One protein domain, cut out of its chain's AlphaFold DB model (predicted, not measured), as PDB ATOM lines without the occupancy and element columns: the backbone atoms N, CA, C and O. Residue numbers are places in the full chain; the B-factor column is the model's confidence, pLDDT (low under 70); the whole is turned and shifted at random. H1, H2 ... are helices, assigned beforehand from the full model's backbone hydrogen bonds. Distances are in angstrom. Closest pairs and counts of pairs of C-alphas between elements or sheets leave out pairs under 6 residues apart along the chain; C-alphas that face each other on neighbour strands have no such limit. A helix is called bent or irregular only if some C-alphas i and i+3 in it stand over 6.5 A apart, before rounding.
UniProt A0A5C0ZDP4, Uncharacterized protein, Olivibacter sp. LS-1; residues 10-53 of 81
ATOM      1  N   ASP A  10      12.201  -2.530  63.431       98.19
ATOM      2  CA  ASP A  10      12.364  -1.751  64.651       98.19
ATOM      3  C   ASP A  10      11.583  -0.422  64.589       98.19
ATOM      4  O   ASP A  10      11.560   0.272  63.565       98.19
ATOM      5  N   GLU A  11      10.929  -0.076  65.696       97.75
ATOM      6  CA  GLU A  11      10.047   1.087  65.780       97.75
ATOM      7  C   GLU A  11      10.823   2.406  65.691       97.75
ATOM      8  O   GLU A  11      10.400   3.330  64.985       97.75
ATOM      9  N   GLN A  12      11.983   2.493  66.353       98.00
ATOM     10  CA  GLN A  12      12.811   3.697  66.322       98.00
ATOM     11  C   GLN A  12      13.383   3.919  64.923       98.00
ATOM     12  O   GLN A  12      13.368   5.042  64.413       98.00
ATOM     13  N   LEU A  13      13.814   2.842  64.266       97.19
ATOM     14  CA  LEU A  13      14.257   2.880  62.879       97.19
ATOM     15  C   LEU A  13      13.132   3.342  61.943       97.19
ATOM     16  O   LEU A  13      13.352   4.216  61.103       97.19
ATOM     17  N   LEU A  14      11.910   2.821  62.100       96.81
ATOM     18  CA  LEU A  14      10.766   3.250  61.289       96.81
ATOM     19  C   LEU A  14      10.470   4.746  61.461       96.81
ATOM     20  O   LEU A  14      10.163   5.425  60.476       96.81
ATOM     21  N   ALA A  15      10.564   5.271  62.684       97.50
ATOM     22  CA  ALA A  15      10.373   6.692  62.952       97.50
ATOM     23  C   ALA A  15      11.420   7.556  62.227       97.50
ATOM     24  O   ALA A  15      11.062   8.525  61.550       97.50
ATOM     25  N   GLN A  16      12.697   7.166  62.288       97.69
ATOM     26  CA  GLN A  16      13.785   7.863  61.597       97.69
ATOM     27  C   GLN A  16      13.607   7.837  60.072       97.69
ATOM     28  O   GLN A  16      13.731   8.868  59.410       97.69
ATOM     29  N   VAL A  17      13.242   6.683  59.506       96.19
ATOM     30  CA  VAL A  17      13.019   6.537  58.059       96.19
ATOM     31  C   VAL A  17      11.826   7.373  57.588       96.19
ATOM     32  O   VAL A  17      11.893   7.980  56.520       96.19
ATOM     33  N   LYS A  18      10.746   7.469  58.376       96.44
ATOM     34  CA  LYS A  18       9.602   8.346  58.060       96.44
ATOM     35  C   LYS A  18       9.994   9.824  58.044       96.44
ATOM     36  O   LYS A  18       9.582  10.549  57.134       96.44
ATOM     37  N   ALA A  19      10.794  10.263  59.016       97.38
ATOM     38  CA  ALA A  19      11.310  11.631  59.055       97.38
ATOM     39  C   ALA A  19      12.180  11.923  57.822       97.38
ATOM     40  O   ALA A  19      11.963  12.919  57.130       97.38
ATOM     41  N   TYR A  20      13.083  11.000  57.482       97.19
ATOM     42  CA  TYR A  20      13.916  11.088  56.284       97.19
ATOM     43  C   TYR A  20      13.086  11.152  54.991       97.19
ATOM     44  O   TYR A  20      13.317  12.019  54.148       97.19
ATOM     45  N   ALA A  21      12.086  10.279  54.840       96.62
ATOM     46  CA  ALA A  21      11.203  10.265  53.674       96.62
ATOM     47  C   ALA A  21      10.461  11.602  53.512       96.62
ATOM     48  O   ALA A  21      10.418  12.155  52.415       96.62
ATOM     49  N   THR A  22       9.966  12.162  54.621       96.31
ATOM     50  CA  THR A  22       9.278  13.461  54.637       96.31
ATOM     51  C   THR A  22      10.209  14.591  54.200       96.31
ATOM     52  O   THR A  22       9.839  15.390  53.343       96.31
ATOM     53  N   GLN A  23      11.442  14.621  54.719       96.62
ATOM     54  CA  GLN A  23      12.459  15.604  54.325       96.62
ATOM     55  C   GLN A  23      12.800  15.522  52.829       96.62
ATOM     56  O   GLN A  23      13.114  16.530  52.202       96.62
ATOM     57  N   LYS A  24      12.745  14.319  52.249       94.94
ATOM     58  CA  LYS A  24      12.996  14.071  50.825       94.94
ATOM     59  C   LYS A  24      11.743  14.181  49.949       94.94
ATOM     60  O   LYS A  24      11.832  13.857  48.769       94.94
ATOM     61  N   HIS A  25      10.604  14.619  50.496       95.38
ATOM     62  CA  HIS A  25       9.312  14.664  49.796       95.38
ATOM     63  C   HIS A  25       8.923  13.325  49.139       95.38
ATOM     64  O   HIS A  25       8.367  13.297  48.044       95.38
ATOM     65  N   SER A  26       9.221  12.209  49.804       95.38
ATOM     66  CA  SER A  26       8.934  10.850  49.338       95.38
ATOM     67  C   SER A  26       8.218  10.040  50.429       95.38
ATOM     68  O   SER A  26       7.890  10.547  51.504       95.38
ATOM     69  N   SER A  27       7.941   8.765  50.158       95.06
ATOM     70  CA  SER A  27       7.281   7.845  51.084       95.06
ATOM     71  C   SER A  27       8.165   6.646  51.415       95.06
ATOM     72  O   SER A  27       9.004   6.232  50.620       95.06
ATOM     73  N   VAL A  28       7.935   6.024  52.574       94.19
ATOM     74  CA  VAL A  28       8.662   4.801  52.964       94.19
ATOM     75  C   VAL A  28       8.467   3.688  51.929       94.19
ATOM     76  O   VAL A  28       9.418   3.000  51.579       94.19
ATOM     77  N   SER A  29       7.254   3.538  51.389       93.81
ATOM     78  CA  SER A  29       6.969   2.550  50.344       93.81
ATOM     79  C   SER A  29       7.777   2.798  49.072       93.81
ATOM     80  O   SER A  29       8.267   1.848  48.475       93.81
ATOM     81  N   GLU A  30       7.946   4.059  48.679       93.62
ATOM     82  CA  GLU A  30       8.734   4.438  47.505       93.62
ATOM     83  C   GLU A  30      10.235   4.237  47.729       93.62
ATOM     84  O   GLU A  30      10.916   3.724  46.843       93.62
ATOM     85  N   LEU A  31      10.743   4.535  48.929       94.50
ATOM     86  CA  LEU A  31      12.127   4.235  49.303       94.50
ATOM     87  C   LEU A  31      12.417   2.732  49.222       94.50
ATOM     88  O   LEU A  31      13.421   2.328  48.638       94.50
ATOM     89  N   VAL A  32      11.527   1.902  49.771       93.88
ATOM     90  CA  VAL A  32      11.665   0.439  49.744       93.88
ATOM     91  C   VAL A  32      11.553  -0.097  48.317       93.88
ATOM     92  O   VAL A  32      12.378  -0.906  47.901       93.88
ATOM     93  N   GLU A  33      10.576   0.377  47.538       92.94
ATOM     94  CA  GLU A  33      10.420  -0.016  46.135       92.94
ATOM     95  C   GLU A  33      11.658   0.366  45.307       92.94
ATOM     96  O   GLU A  33      12.156  -0.446  44.527       92.94
ATOM     97  N   SER A  34      12.191   1.574  45.507       91.31
ATOM     98  CA  SER A  34      13.408   2.044  44.842       91.31
ATOM     99  C   SER A  34      14.620   1.202  45.235       91.31
ATOM    100  O   SER A  34      15.352   0.734  44.363       91.31
ATOM    101  N   TYR A  35      14.781   0.902  46.527       91.12
ATOM    102  CA  TYR A  35      15.832   0.011  47.010       91.12
ATOM    103  C   TYR A  35      15.742  -1.379  46.368       91.12
ATOM    104  O   TYR A  35      16.743  -1.876  45.859       91.12
ATOM    105  N   PHE A  36      14.552  -1.981  46.289       91.94
ATOM    106  CA  PHE A  36      14.369  -3.270  45.613       91.94
ATOM    107  C   PHE A  36      14.760  -3.237  44.137       91.94
ATOM    108  O   PHE A  36      15.360  -4.182  43.622       91.94
ATOM    109  N   ARG A  37      14.491  -2.126  43.447       90.69
ATOM    110  CA  ARG A  37      14.910  -1.957  42.051       90.69
ATOM    111  C   ARG A  37      16.430  -1.959  41.898       90.69
ATOM    112  O   ARG A  37      16.897  -2.455  40.881       90.69
ATOM    113  N   THR A  38      17.197  -1.488  42.885       87.81
ATOM    114  CA  THR A  38      18.668  -1.405  42.773       87.81
ATOM    115  C   THR A  38      19.356  -2.749  42.532       87.81
ATOM    116  O   THR A  38      20.363  -2.778  41.829       87.81
ATOM    117  N   PHE A  39      18.815  -3.852  43.058       81.38
ATOM    118  CA  PHE A  39      19.401  -5.189  42.888       81.38
ATOM    119  C   PHE A  39      18.623  -6.091  41.919       81.38
ATOM    120  O   PHE A  39      19.184  -7.060  41.413       81.38
ATOM    121  N   ILE A  40      17.349  -5.794  41.633       82.31
ATOM    122  CA  ILE A  40      16.558  -6.541  40.634       82.31
ATOM    123  C   ILE A  40      16.871  -6.062  39.218       82.31
ATOM    124  O   ILE A  40      16.930  -6.866  38.285       82.31
ATOM    125  N   VAL A  41      17.078  -4.756  39.040       74.38
ATOM    126  CA  VAL A  41      17.567  -4.225  37.773       74.38
ATOM    127  C   VAL A  41      19.025  -4.645  37.690       74.38
ATOM    128  O   VAL A  41      19.903  -3.962  38.210       74.38
ATOM    129  N   LYS A  42      19.283  -5.805  37.068       61.16
ATOM    130  CA  LYS A  42      20.616  -6.164  36.591       61.16
ATOM    131  C   LYS A  42      21.084  -4.978  35.761       61.16
ATOM    132  O   LYS A  42      20.692  -4.851  34.601       61.16
ATOM    133  N   LYS A  43      21.897  -4.095  36.348       60.44
ATOM    134  CA  LYS A  43      22.750  -3.243  35.535       60.44
ATOM    135  C   LYS A  43      23.443  -4.217  34.579       60.44
ATOM    136  O   LYS A  43      23.946  -5.240  35.067       60.44
ATOM    137  N   PRO A  44      23.418  -3.991  33.249       59.56
ATOM    138  CA  PRO A  44      24.362  -4.706  32.407       59.56
ATOM    139  C   PRO A  44      25.713  -4.540  33.103       59.56
ATOM    140  O   PRO A  44      25.962  -3.425  33.577       59.56
ATOM    141  N   PRO A  45      26.493  -5.623  33.301       60.50
ATOM    142  CA  PRO A  45      27.782  -5.500  33.964       60.50
ATOM    143  C   PRO A  45      28.457  -4.309  33.308       60.50
ATOM    144  O   PRO A  45      28.557  -4.285  32.077       60.50
ATOM    145  N   GLU A  46      28.742  -3.263  34.092       61.22
ATOM    146  CA  GLU A  46      29.485  -2.126  33.568       61.22
ATOM    147  C   GLU A  46      30.719  -2.773  32.969       61.22
ATOM    148  O   GLU A  46      31.461  -3.441  33.695       61.22
ATOM    149  N   LYS A  47      30.827  -2.740  31.632       62.28
ATOM    150  CA  LYS A  47      31.939  -3.387  30.955       62.28
ATOM    151  C   LYS A  47      33.161  -2.751  31.579       62.28
ATOM    152  O   LYS A  47      33.370  -1.549  31.412       62.28
ATOM    153  N   GLY A  48      33.895  -3.527  32.375       72.44
ATOM    154  CA  GLY A  48      35.095  -3.025  33.020       72.44
ATOM    155  C   GLY A  48      36.003  -2.456  31.937       72.44
ATOM    156  O   GLY A  48      35.908  -2.864  30.779       72.44
ATOM    157  N   ILE A  49      36.887  -1.528  32.290       77.25
ATOM    158  CA  ILE A  49      37.756  -0.875  31.300       77.25
ATOM    159  C   ILE A  49      38.482  -1.888  30.390       77.25
ATOM    160  O   ILE A  49      38.629  -1.649  29.199       77.25
ATOM    161  N   VAL A  50      38.804  -3.073  30.922       80.88
ATOM    162  CA  VAL A  50      39.342  -4.226  30.181       80.88
ATOM    163  C   VAL A  50      38.381  -4.733  29.096       80.88
ATOM    164  O   VAL A  50      38.764  -4.818  27.937       80.88
ATOM    165  N   GLN A  51      37.117  -4.999  29.433       80.25
ATOM    166  CA  GLN A  51      36.100  -5.472  28.481       80.25
ATOM    167  C   GLN A  51      35.751  -4.414  27.428       80.25
ATOM    168  O   GLN A  51      35.343  -4.753  26.318       80.25
ATOM    169  N   LEU A  52      35.880  -3.129  27.774       82.38
ATOM    170  CA  LEU A  52      35.746  -2.040  26.813       82.38
ATOM    171  C   LEU A  52      36.899  -2.076  25.802       82.38
ATOM    172  O   LEU A  52      36.624  -2.078  24.605       82.38
ATOM    173  N   ILE A  53      38.147  -2.173  26.277       82.38
ATOM    174  CA  ILE A  53      39.351  -2.271  25.436       82.38
ATOM    175  C   ILE A  53      39.278  -3.495  24.515       82.38
ATOM    176  O   ILE A  53      39.511  -3.368  23.318       82.38
TER     177      ILE A  53
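What this domain is: This is residues 10 to 53 of the 81 residues of an uncharacterized protein of Olivibacter sp. LS-1 (UniProt A0A5C0ZDP4). Two equally long helices, H1 and H2, make a corner like an L, and from that corner the rest sticks out as one long arm: residues 32 to 53, made of most of H2, a thin link without a named element, and the little helix H3 at the far end. H1 stands across one end of the long axis, and nothing folds back on the arm. The printed part has 44 residues with three named helices, in the order H1, H2, H3, and no named strand; the class is all helix. The whole is extended, with a radius of gyration of the C-alphas of 16.3 A, and the C-alphas span 48 by 18 by 15 A along their three main axes.

How they stand to each other: H2, residues 28 to 40, touches H1, residues 11 to 23, with 4 pairs of C-alphas within 8 A. The closest C-alphas of the two are those of Ala 21 and Val 28, 6.1 A apart. Their lines are about perpendicular, at 88 degrees, and their centres are 15.5 A apart. H1 touches H2 with residues 17 to 21 alone, and H2 touches H1 with residues 28 to 31 alone. H3, residues 49 to 53, touches no helix: it is apart from H2 and apart from H1. Residues 32 to 53 stand free, of which 32 to 40 belong to H2 and 49 to 53 to H3. In H1 and H3 every O i to N i+4 pair is within hydrogen-bond range; in H2 8 of 9 are.

Where its parts are: H2 runs from Val 28, C-alpha at (8.662, 4.801, 52.964), to Ile 40, C-alpha at (16.558, -6.541, 40.634), 18.5 A from first to last C-alpha. It is neither bent nor irregular, but only just: C-alphas 36 and 39 are 6.0 A apart. H1 runs from Glu 11, C-alpha at (10.047, 1.087, 65.780), to Gln 23, 18.6 A from first to last C-alpha. H3 runs from Ile 49 to Ile 53, 6.2 A from first to last C-alpha, and its last C-alpha is at (39.351, -2.271, 25.436).

The domain as a whole: The two C-alphas farthest apart are those of Glu 11 and Ile 53, at 50.0 A. The printed part, residues 10 to 53 of a full chain of 81 residues, has no cut. The link from H1 to H2, 4 residues, is tight, and the link from H2 to H3, 8 residues, is short. The mean pLDDT of the printed part is 87.2, and residues 42 to 47, in the link from H2 to H3, are under 70, where the model's confidence is low.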